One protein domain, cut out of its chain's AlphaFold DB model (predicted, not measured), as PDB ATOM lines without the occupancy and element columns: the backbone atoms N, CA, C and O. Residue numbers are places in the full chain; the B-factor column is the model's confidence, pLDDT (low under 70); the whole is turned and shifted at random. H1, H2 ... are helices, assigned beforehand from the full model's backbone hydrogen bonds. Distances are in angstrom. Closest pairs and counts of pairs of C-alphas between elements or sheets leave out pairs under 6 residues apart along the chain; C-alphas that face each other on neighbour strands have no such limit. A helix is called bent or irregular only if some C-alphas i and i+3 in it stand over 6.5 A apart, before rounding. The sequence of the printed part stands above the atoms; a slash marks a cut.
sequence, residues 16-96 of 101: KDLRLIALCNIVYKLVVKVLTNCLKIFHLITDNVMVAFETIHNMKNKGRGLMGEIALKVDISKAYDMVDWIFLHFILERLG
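What this domain is: This is residues 16 to 96 of the 101 residues of a protein of Gossypium australe (UniProt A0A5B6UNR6). Two helices, H1 and then H2, follow each other end to end as one long bowed arm, and beyond H2 the chain folds back through a long stretch without a named helix to two small helices, H3 and H4, on the side of H1. The result is an open shape with few contacts, in which H4 runs crosswise to the long axis and no helix packs on another. The printed part has 81 residues with four named helices, in the order H1, H2, H3, H4, and no named strand; the class is all helix. It is extended, with a radius of gyration of the C-alphas of 20.5 A, and its outline is a rod spanning 71 by 24 by 23 A.

Where its parts are: The longest helix is H1, residues 16 to 40, which measures 35.8 A from C-alpha 16 at (28.638, 59.085, 34.240) to C-alpha 40 at (27.983, 47.807, 68.185). H2, residues 43 to 61, measures 27.9 A and is neither bent nor irregular, but only just: C-alphas 43 and 46 are 6.1 A apart. H3 is short, residues 79 to 82, with 5.2 A between its first and last C-alphas. H4, residues 85 to 94, measures 14.2 A and ends with C-alpha 94 at (28.720, 33.702, 57.981).

How they stand to each other: H1 touches no helix. H1 and H2 meet only through their link, which is tight, with 2 residues between them. H1 is apart from H3 and from H4, with no C-alphas within 8 A. H2 is likewise apart from H3 and from H4. H3 and H4 are apart too, although a tight link of 2 residues joins them. In H1 and H4 every O i to N i+4 pair is within hydrogen-bond range, in H2 14 of 15 are, and H3 is too short for such a pair, with its 1 pair of O i to N i+3 within range.

The domain as a whole: The C-alphas farthest apart are those of Lys 16 and Leu 66, at 71.8 A, while those of Lys 16 and Gly 96, the first and last printed, are 31.9 A apart. The printed part has no cut. The link from H2 to H3, residues 62 to 78, is long, and its C-alphas lie 11 to 35 A from the mean of the C-alphas. Residues 16 to 37, 39 to 51, 61 to 67 and 72 to 94 stand free. The mean pLDDT of the printed part is 76.5, and 18 residues are under 70: residues 16 to 20, residue 23, residues 38 to 44 and residues 63 to 67.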
ATOM      1  N   LYS A  16      28.491  60.459  33.750       57.75
ATOM      2  CA  LYS A  16      28.638  59.085  34.240       57.75
ATOM      3  C   LYS A  16      29.640  58.987  35.399       57.75
ATOM      4  O   LYS A  16      29.397  58.213  36.320       57.75
ATOM      5  N   ASP A  17      30.676  59.826  35.419       56.91
ATOM      6  CA  ASP A  17      31.731  59.789  36.443       56.91
ATOM      7  C   ASP A  17      31.225  60.306  37.794       56.91
ATOM      8  O   ASP A  17      31.482  59.711  38.837       56.91
ATOM      9  N   LEU A  18      30.404  61.361  37.779       60.66
ATOM     10  CA  LEU A  18      29.769  61.891  38.992       60.66
ATOM     11  C   LEU A  18      28.790  60.886  39.616       60.66
ATOM     12  O   LEU A  18      28.695  60.785  40.840       60.66
ATOM     13  N   ARG A  19      28.098  60.097  38.783       64.38
ATOM     14  CA  ARG A  19      27.223  59.006  39.241       64.38
ATOM     15  C   ARG A  19      28.018  57.852  39.850       64.38
ATOM     16  O   ARG A  19      27.594  57.312  40.868       64.38
ATOM     17  N   LEU A  20      29.166  57.505  39.268       62.97
ATOM     18  CA  LEU A  20      30.058  56.466  39.792       62.97
ATOM     19  C   LEU A  20      30.633  56.861  41.164       62.97
ATOM     20  O   LEU A  20      30.632  56.057  42.095       62.97
ATOM     21  N   ILE A  21      31.046  58.123  41.318       76.81
ATOM     22  CA  ILE A  21      31.548  58.677  42.587       76.81
ATOM     23  C   ILE A  21      30.450  58.664  43.660       76.81
ATOM     24  O   ILE A  21      30.692  58.257  44.798       76.81
ATOM     25  N   ALA A  22      29.226  59.069  43.305       72.75
ATOM     26  CA  ALA A  22      28.094  59.051  44.228       72.75
ATOM     27  C   ALA A  22      27.731  57.623  44.675       72.75
ATOM     28  O   ALA A  22      27.492  57.403  45.862       72.75
ATOM     29  N   LEU A  23      27.746  56.651  43.755       69.44
ATOM     30  CA  LEU A  23      27.507  55.239  44.061       69.44
ATOM     31  C   LEU A  23      28.577  54.683  45.008       69.44
ATOM     32  O   LEU A  23      28.237  54.096  46.032       69.44
ATOM     33  N   CYS A  24      29.853  54.935  44.714       74.62
ATOM     34  CA  CYS A  24      30.969  54.507  45.555       74.62
ATOM     35  C   CYS A  24      30.854  55.077  46.978       74.62
ATOM     36  O   CYS A  24      31.047  54.364  47.959       74.62
ATOM     37  N   ASN A  25      30.429  56.336  47.116       77.56
ATOM     38  CA  ASN A  25      30.200  56.958  48.419       77.56
ATOM     39  C   ASN A  25      29.028  56.323  49.190       77.56
ATOM     40  O   ASN A  25      29.090  56.186  50.410       77.56
ATOM     41  N   ILE A  26      27.951  55.935  48.504       76.31
ATOM     42  CA  ILE A  26      26.815  55.244  49.130       76.31
ATOM     43  C   ILE A  26      27.233  53.843  49.588       76.31
ATOM     44  O   ILE A  26      26.946  53.480  50.727       76.31
ATOM     45  N   VAL A  27      27.963  53.101  48.750       73.62
ATOM     46  CA  VAL A  27      28.511  51.779  49.090       73.62
ATOM     47  C   VAL A  27      29.479  51.886  50.267       73.62
ATOM     48  O   VAL A  27      29.324  51.166  51.246       73.62
ATOM     49  N   TYR A  28      30.405  52.846  50.250       74.62
ATOM     50  CA  TYR A  28      31.308  53.103  51.372       74.62
ATOM     51  C   TYR A  28      30.540  53.431  52.661       74.62
ATOM     52  O   TYR A  28      30.804  52.846  53.707       74.62
ATOM     53  N   LYS A  29      29.532  54.310  52.602       73.88
ATOM     54  CA  LYS A  29      28.688  54.632  53.766       73.88
ATOM     55  C   LYS A  29      27.898  53.428  54.276       73.88
ATOM     56  O   LYS A  29      27.677  53.331  55.483       73.88
ATOM     57  N   LEU A  30      27.460  52.543  53.383       76.38
ATOM     58  CA  LEU A  30      26.793  51.295  53.739       76.38
ATOM     59  C   LEU A  30      27.768  50.354  54.450       76.38
ATOM     60  O   LEU A  30      27.471  49.931  55.561       76.38
ATOM     61  N   VAL A  31      28.952  50.118  53.877       77.56
ATOM     62  CA  VAL A  31      30.015  49.300  54.484       77.56
ATOM     63  C   VAL A  31      30.394  49.842  55.862       77.56
ATOM     64  O   VAL A  31      30.425  49.086  56.827       77.56
ATOM     65  N   VAL A  32      30.588  51.157  56.001       80.25
ATOM     66  CA  VAL A  32      30.888  51.793  57.294       80.25
ATOM     67  C   VAL A  32      29.743  51.605  58.290       80.25
ATOM     68  O   VAL A  32      29.997  51.329  59.459       80.25
ATOM     69  N   LYS A  33      28.478  51.715  57.867       76.44
ATOM     70  CA  LYS A  33      27.316  51.475  58.741       76.44
ATOM     71  C   LYS A  33      27.211  50.021  59.186       76.44
ATOM     72  O   LYS A  33      26.935  49.785  60.359       76.44
ATOM     73  N   VAL A  34      27.437  49.076  58.278       72.94
ATOM     74  CA  VAL A  34      27.437  47.639  58.575       72.94
ATOM     75  C   VAL A  34      28.577  47.312  59.532       72.94
ATOM     76  O   VAL A  34      28.335  46.704  60.570       72.94
ATOM     77  N   LEU A  35      29.784  47.813  59.262       73.69
ATOM     78  CA  LEU A  35      30.936  47.653  60.142       73.69
ATOM     79  C   LEU A  35      30.673  48.276  61.513       73.69
ATOM     80  O   LEU A  35      30.934  47.639  62.521       73.69
ATOM     81  N   THR A  36      30.085  49.473  61.574       73.00
ATOM     82  CA  THR A  36      29.708  50.120  62.844       73.00
ATOM     83  C   THR A  36      28.632  49.325  63.585       73.00
ATOM     84  O   THR A  36      28.649  49.277  64.807       73.00
ATOM     85  N   ASN A  37      27.696  48.682  62.880       73.31
ATOM     86  CA  ASN A  37      26.673  47.840  63.497       73.31
ATOM     87  C   ASN A  37      27.249  46.512  64.011       73.31
ATOM     88  O   ASN A  37      26.947  46.111  65.130       73.31
ATOM     89  N   CYS A  38      28.146  45.882  63.248       67.94
ATOM     90  CA  CYS A  38      28.971  44.773  63.723       67.94
ATOM     91  C   CYS A  38      29.792  45.212  64.941       67.94
ATOM     92  O   CYS A  38      29.866  44.497  65.935       67.94
ATOM     93  N   LEU A  39      30.339  46.431  64.902       66.12
ATOM     94  CA  LEU A  39      31.091  46.994  66.008       66.12
ATOM     95  C   LEU A  39      30.197  47.388  67.198       66.12
ATOM     96  O   LEU A  39      30.686  47.522  68.308       66.12
ATOM     97  N   LYS A  40      28.882  47.553  67.043       64.19
ATOM     98  CA  LYS A  40      27.983  47.807  68.185       64.19
ATOM     99  C   LYS A  40      27.799  46.581  69.073       64.19
ATOM    100  O   LYS A  40      27.481  46.737  70.247       64.19
ATOM    101  N   ILE A  41      28.084  45.384  68.560       59.09
ATOM    102  CA  ILE A  41      28.254  44.182  69.389       59.09
ATOM    103  C   ILE A  41      29.417  44.392  70.386       59.09
ATOM    104  O   ILE A  41      29.424  43.821  71.472       59.09
ATOM    105  N   PHE A  42      30.340  45.316  70.099       59.00
ATOM    106  CA  PHE A  42      31.332  45.805  71.049       59.00
ATOM    107  C   PHE A  42      30.813  46.827  72.078       59.00
ATOM    108  O   PHE A  42      31.623  47.543  72.665       59.00
ATOM    109  N   HIS A  43      29.523  46.848  72.433       59.69
ATOM    110  CA  HIS A  43      29.182  47.252  73.811       59.69
ATOM    111  C   HIS A  43      30.019  46.459  74.837       59.69
ATOM    112  O   HIS A  43      30.400  46.990  75.872       59.69
ATOM    113  N   LEU A  44      30.445  45.252  74.453       61.19
ATOM    114  CA  LEU A  44      31.451  44.459  75.140       61.19
ATOM    115  C   LEU A  44      32.845  45.110  75.223       61.19
ATOM    116  O   LEU A  44      33.583  44.734  76.111       61.19
ATOM    117  N   ILE A  45      33.273  46.052  74.367       72.00
ATOM    118  CA  ILE A  45      34.628  46.644  74.484       72.00
ATOM    119  C   ILE A  45      34.758  47.440  75.776       72.00
ATOM    120  O   ILE A  45      35.739  47.256  76.489       72.00
ATOM    121  N   THR A  46      33.798  48.311  76.089       77.75
ATOM    122  CA  THR A  46      33.870  49.129  77.307       77.75
ATOM    123  C   THR A  46      33.830  48.245  78.552       77.75
ATOM    124  O   THR A  46      34.656  48.415  79.450       77.75
ATOM    125  N   ASP A  47      32.947  47.246  78.560       81.50
ATOM    126  CA  ASP A  47      32.832  46.284  79.657       81.50
ATOM    127  C   ASP A  47      34.090  45.407  79.771       81.50
ATOM    128  O   ASP A  47      34.647  45.251  80.856       81.50
ATOM    129  N   ASN A  48      34.625  44.910  78.652       83.38
ATOM    130  CA  ASN A  48      35.862  44.128  78.616       83.38
ATOM    131  C   ASN A  48      37.066  44.953  79.079       83.38
ATOM    132  O   ASN A  48      37.956  44.410  79.727       83.38
ATOM    133  N   VAL A  49      37.110  46.253  78.771       87.56
ATOM    134  CA  VAL A  49      38.155  47.158  79.269       87.56
ATOM    135  C   VAL A  49      38.045  47.301  80.783       87.56
ATOM    136  O   VAL A  49      39.070  47.224  81.459       87.56
ATOM    137  N   MET A  50      36.835  47.449  81.327       89.38
ATOM    138  CA  MET A  50      36.615  47.522  82.774       89.38
ATOM    139  C   MET A  50      37.045  46.225  83.475       89.38
ATOM    140  O   MET A  50      37.838  46.275  84.415       89.38
ATOM    141  N   VAL A  51      36.616  45.068  82.957       88.31
ATOM    142  CA  VAL A  51      36.990  43.743  83.477       88.31
ATOM    143  C   VAL A  51      38.498  43.511  83.378       88.31
ATOM    144  O   VAL A  51      39.116  43.035  84.332       88.31
ATOM    145  N   ALA A  52      39.134  43.874  82.261       89.06
ATOM    146  CA  ALA A  52      40.583  43.765  82.105       89.06
ATOM    147  C   ALA A  52      41.326  44.645  83.120       89.06
ATOM    148  O   ALA A  52      42.319  44.210  83.704       89.06
ATOM    149  N   PHE A  53      40.840  45.866  83.359       90.81
ATOM    150  CA  PHE A  53      41.443  46.786  84.320       90.81
ATOM    151  C   PHE A  53      41.346  46.250  85.751       90.81
ATOM    152  O   PHE A  53      42.346  46.238  86.471       90.81
ATOM    153  N   GLU A  54      40.173  45.747  86.141       90.56
ATOM    154  CA  GLU A  54      39.948  45.103  87.437       90.56
ATOM    155  C   GLU A  54      40.820  43.854  87.603       90.56
ATOM    156  O   GLU A  54      41.483  43.693  88.627       90.56
ATOM    157  N   THR A  55      40.902  43.011  86.572       88.06
ATOM    158  CA  THR A  55      41.722  41.792  86.586       88.06
ATOM    159  C   THR A  55      43.202  42.127  86.776       88.06
ATOM    160  O   THR A  55      43.848  41.576  87.662       88.06
ATOM    161  N   ILE A  56      43.740  43.090  86.020       88.62
ATOM    162  CA  ILE A  56      45.138  43.535  86.156       88.62
ATOM    163  C   ILE A  56      45.385  44.164  87.533       88.62
ATOM    164  O   ILE A  56      46.448  43.967  88.125       88.62
ATOM    165  N   HIS A  57      44.425  44.930  88.052       89.06
ATOM    166  CA  HIS A  57      44.524  45.518  89.383       89.06
ATOM    167  C   HIS A  57      44.556  44.436  90.473       89.06
ATOM    168  O   HIS A  57      45.416  44.473  91.353       89.06
ATOM    169  N   ASN A  58      43.685  43.433  90.369       86.75
ATOM    170  CA  ASN A  58      43.641  42.285  91.269       86.75
ATOM    171  C   ASN A  58      44.950  41.484  91.224       86.75
ATOM    172  O   ASN A  58      45.521  41.182  92.266       86.75
ATOM    173  N   MET A  59      45.489  41.233  90.028       86.50
ATOM    174  CA  MET A  59      46.791  40.582  89.838       86.50
ATOM    175  C   MET A  59      47.944  41.368  90.475       86.50
ATOM    176  O   MET A  59      48.865  40.774  91.028       86.50
ATOM    177  N   LYS A  60      47.910  42.709  90.421       82.38
ATOM    178  CA  LYS A  60      48.913  43.567  91.077       82.38
ATOM    179  C   LYS A  60      48.806  43.536  92.605       82.38
ATOM    180  O   LYS A  60      49.837  43.598  93.270       82.38
ATOM    181  N   ASN A  61      47.589  43.462  93.149       82.19
ATOM    182  CA  ASN A  61      47.342  43.460  94.596       82.19
ATOM    183  C   ASN A  61      47.491  42.073  95.239       82.19
ATOM    184  O   ASN A  61      47.845  41.982  96.416       82.19
ATOM    185  N   LYS A  62      47.266  40.989  94.490       71.19
ATOM    186  CA  LYS A  62      47.577  39.622  94.914       71.19
ATOM    187  C   LYS A  62      49.095  39.422  94.893       71.19
ATOM    188  O   LYS A  62      49.678  38.948  93.923       71.19
ATOM    189  N   GLY A  63      49.756  39.814  95.981       64.56
ATOM    190  CA  GLY A  63      51.168  39.504  96.200       64.56
ATOM    191  C   GLY A  63      51.438  37.997  96.074       64.56
ATOM    192  O   GLY A  63      50.592  37.198  96.458       64.56
ATOM    193  N   ARG A  64      52.615  37.651  95.520       61.88
ATOM    194  CA  ARG A  64      53.174  36.307  95.234       61.88
ATOM    195  C   ARG A  64      52.576  35.162  96.081       61.88
ATOM    196  O   ARG A  64      53.185  34.722  97.053       61.88
ATOM    197  N   GLY A  65      51.392  34.682  95.715       62.47
ATOM    198  CA  GLY A  65      50.792  33.476  96.279       62.47
ATOM    199  C   GLY A  65      51.363  32.219  95.621       62.47
ATOM    200  O   GLY A  65      52.048  32.300  94.604       62.47
ATOM    201  N   LEU A  66      51.047  31.043  96.175       57.50
ATOM    202  CA  LEU A  66      51.478  29.722  95.675       57.50
ATOM    203  C   LEU A  66      51.114  29.443  94.199       57.50
ATOM    204  O   LEU A  66      51.726  28.578  93.578       57.50
ATOM    205  N   MET A  67      50.152  30.179  93.635       62.81
ATOM    206  CA  MET A  67      49.777  30.162  92.220       62.81
ATOM    207  C   MET A  67      49.935  31.579  91.652       62.81
ATOM    208  O   MET A  67      49.263  32.504  92.105       62.81
ATOM    209  N   GLY A  68      50.845  31.764  90.693       70.31
ATOM    210  CA  GLY A  68      51.038  33.043  90.005       70.31
ATOM    211  C   GLY A  68      50.047  33.221  88.853       70.31
ATOM    212  O   GLY A  68      49.882  32.316  88.039       70.31
ATOM    213  N   GLU A  69      49.409  34.388  88.762       79.44
ATOM    214  CA  GLU A  69      48.579  34.786  87.617       79.44
ATOM    215  C   GLU A  69      49.463  35.495  86.564       79.44
ATOM    216  O   GLU A  69      50.321  36.308  86.914       79.44
ATOM    217  N   ILE A  70      49.275  35.199  85.269       81.62
ATOM    218  CA  ILE A  70      50.063  35.774  84.160       81.62
ATOM    219  C   ILE A  70      49.128  36.473  83.175       81.62
ATOM    220  O   ILE A  70      48.133  35.900  82.738       81.62
ATOM    221  N   ALA A  71      49.478  37.703  82.796       85.50
ATOM    222  CA  ALA A  71      48.781  38.451  81.759       85.50
ATOM    223  C   ALA A  71      49.528  38.281  80.434       85.50
ATOM    224  O   ALA A  71      50.699  38.649  80.329       85.50
ATOM    225  N   LEU A  72      48.849  37.742  79.419       86.31
ATOM    226  CA  LEU A  72      49.383  37.627  78.064       86.31
ATOM    227  C   LEU A  72      48.805  38.744  77.193       86.31
ATOM    228  O   LEU A  72      47.604  38.787  76.940       86.31
ATOM    229  N   LYS A  73      49.672  39.638  76.713       86.62
ATOM    230  CA  LYS A  73      49.302  40.655  75.727       86.62
ATOM    231  C   LYS A  73      49.606  40.131  74.325       86.62
ATOM    232  O   LYS A  73      50.761  39.851  74.019       86.62
ATOM    233  N   VAL A  74      48.582  40.048  73.482       85.94
ATOM    234  CA  VAL A  74      48.718  39.738  72.053       85.94
ATOM    235  C   VAL A  74      48.536  41.035  71.271       85.94
ATOM    236  O   VAL A  74      47.525  41.715  71.436       85.94
ATOM    237  N   ASP A  75      49.527  41.395  70.460       86.94
ATOM    238  CA  ASP A  75      49.525  42.591  69.613       86.94
ATOM    239  C   ASP A  75      49.664  42.164  68.148       86.94
ATOM    240  O   ASP A  75      50.521  41.341  67.823       86.94
ATOM    241  N   ILE A  76      48.800  42.683  67.272       83.81
ATOM    242  CA  ILE A  76      48.810  42.362  65.841       83.81
ATOM    243  C   ILE A  76      49.254  43.606  65.081       83.81
ATOM    244  O   ILE A  76      48.484  44.542  64.858       83.81
ATOM    245  N   SER A  77      50.513  43.607  64.660       87.62
ATOM    246  CA  SER A  77      51.057  44.661  63.811       87.62
ATOM    247  C   SER A  77      50.504  44.553  62.393       87.62
ATOM    248  O   SER A  77      50.449  43.462  61.834       87.62
ATOM    249  N   LYS A  78      50.143  45.693  61.790       84.00
ATOM    250  CA  LYS A  78      49.640  45.765  60.406       84.00
ATOM    251  C   LYS A  78      48.469  44.813  60.135       84.00
ATOM    252  O   LYS A  78      48.408  44.189  59.083       84.00
ATOM    253  N   ALA A  79      47.533  44.715  61.080       78.56
ATOM    254  CA  ALA A  79      46.403  43.792  60.992       78.56
ATOM    255  C   ALA A  79      45.686  43.853  59.632       78.56
ATOM    256  O   ALA A  79      45.410  42.812  59.053       78.56
ATOM    257  N   TYR A  80      45.472  45.052  59.081       75.31
ATOM    258  CA  TYR A  80      44.831  45.226  57.774       75.31
ATOM    259  C   TYR A  80      45.636  44.661  56.595       75.31
ATOM    260  O   TYR A  80      45.033  44.178  55.645       75.31
ATOM    261  N   ASP A  81      46.967  44.668  56.667       84.06
ATOM    262  CA  ASP A  81      47.833  44.130  55.609       84.06
ATOM    263  C   ASP A  81      47.902  42.593  55.660       84.06
ATOM    264  O   ASP A  81      48.278  41.953  54.681       84.06
ATOM    265  N   MET A  82      47.561  42.000  56.811       76.94
ATOM    266  CA  MET A  82      47.586  40.552  57.050       76.94
ATOM    267  C   MET A  82      46.225  39.876  56.854       76.94
ATOM    268  O   MET A  82      46.139  38.650  56.932       76.94
ATOM    269  N   VAL A  83      45.153  40.644  56.639       80.88
ATOM    270  CA  VAL A  83      43.816  40.081  56.427       80.88
ATOM    271  C   VAL A  83      43.741  39.460  55.037       80.88
ATOM    272  O   VAL A  83      43.861  40.144  54.023       80.88
ATOM    273  N   ASP A  84      43.493  38.153  55.000       85.56
ATOM    274  CA  ASP A  84      43.123  37.459  53.774       85.56
ATOM    275  C   ASP A  84      41.694  37.864  53.370       85.56
ATOM    276  O   ASP A  84      40.739  37.733  54.143       85.56
ATOM    277  N   TRP A  85      41.543  38.376  52.150       83.56
ATOM    278  CA  TRP A  85      40.266  38.847  51.615       83.56
ATOM    279  C   TRP A  85      39.228  37.734  51.458       83.56
ATOM    280  O   TRP A  85      38.039  37.987  51.643       83.56
ATOM    281  N   ILE A  86      39.661  36.506  51.165       84.31
ATOM    282  CA  ILE A  86      38.788  35.333  51.075       84.31
ATOM    283  C   ILE A  86      38.273  34.991  52.475       84.31
ATOM    284  O   ILE A  86      37.078  34.777  52.666       84.31
ATOM    285  N   PHE A  87      39.152  35.017  53.480       80.62
ATOM    286  CA  PHE A  87      38.753  34.822  54.875       80.62
ATOM    287  C   PHE A  87      37.760  35.893  55.343       80.62
ATOM    288  O   PHE A  87      36.748  35.574  55.968       80.62
ATOM    289  N   LEU A  88      38.014  37.161  55.011       80.56
ATOM    290  CA  LEU A  88      37.106  38.258  55.340       80.56
ATOM    291  C   LEU A  88      35.734  38.070  54.680       80.56
ATOM    292  O   LEU A  88      34.713  38.275  55.333       80.56
ATOM    293  N   HIS A  89      35.704  37.650  53.416       80.94
ATOM    294  CA  HIS A  89      34.470  37.348  52.699       80.94
ATOM    295  C   HIS A  89      33.676  36.223  53.379       80.94
ATOM    296  O   HIS A  89      32.507  36.425  53.693       80.94
ATOM    297  N   PHE A  90      34.324  35.109  53.739       80.75
ATOM    298  CA  PHE A  90      33.685  34.015  54.484       80.75
ATOM    299  C   PHE A  90      33.124  34.450  55.845       80.75
ATOM    300  O   PHE A  90      32.062  33.989  56.266       80.75
ATOM    301  N   ILE A  91      33.828  35.331  56.566       78.88
ATOM    302  CA  ILE A  91      33.339  35.890  57.836       78.88
ATOM    303  C   ILE A  91      32.083  36.736  57.592       78.88
ATOM    304  O   ILE A  91      31.114  36.624  58.341       78.88
ATOM    305  N   LEU A  92      32.086  37.568  56.550       74.94
ATOM    306  CA  LEU A  92      30.951  38.421  56.196       74.94
ATOM    307  C   LEU A  92      29.739  37.606  55.720       74.94
ATOM    308  O   LEU A  92      28.614  37.937  56.091       74.94
ATOM    309  N   GLU A  93      29.959  36.522  54.979       81.06
ATOM    310  CA  GLU A  93      28.928  35.556  54.585       81.06
ATOM    311  C   GLU A  93      28.329  34.852  55.814       81.06
ATOM    312  O   GLU A  93      27.116  34.862  56.017       81.06
ATOM    313  N   ARG A  94      29.170  34.338  56.726       76.00
ATOM    314  CA  ARG A  94      28.720  33.702  57.981       76.00
ATOM    315  C   ARG A  94      27.943  34.632  58.903       76.00
ATOM    316  O   ARG A  94      27.075  34.171  59.640       76.00
ATOM    317  N   LEU A  95      28.270  35.920  58.899       71.31
ATOM    318  CA  LEU A  95      27.537  36.934  59.653       71.31
ATOM    319  C   LEU A  95      26.228  37.356  58.955       71.31
ATOM    320  O   LEU A  95      25.484  38.163  59.509       71.31
ATOM    321  N   GLY A  96      25.931  36.804  57.772       74.31
ATOM    322  CA  GLY A  96      24.716  37.065  57.002       74.31
ATOM    323  C   GLY A  96      24.731  38.399  56.256       74.31
ATOM    324  O   GLY A  96      23.671  38.916  55.911       74.31
TER     325      GLY A  96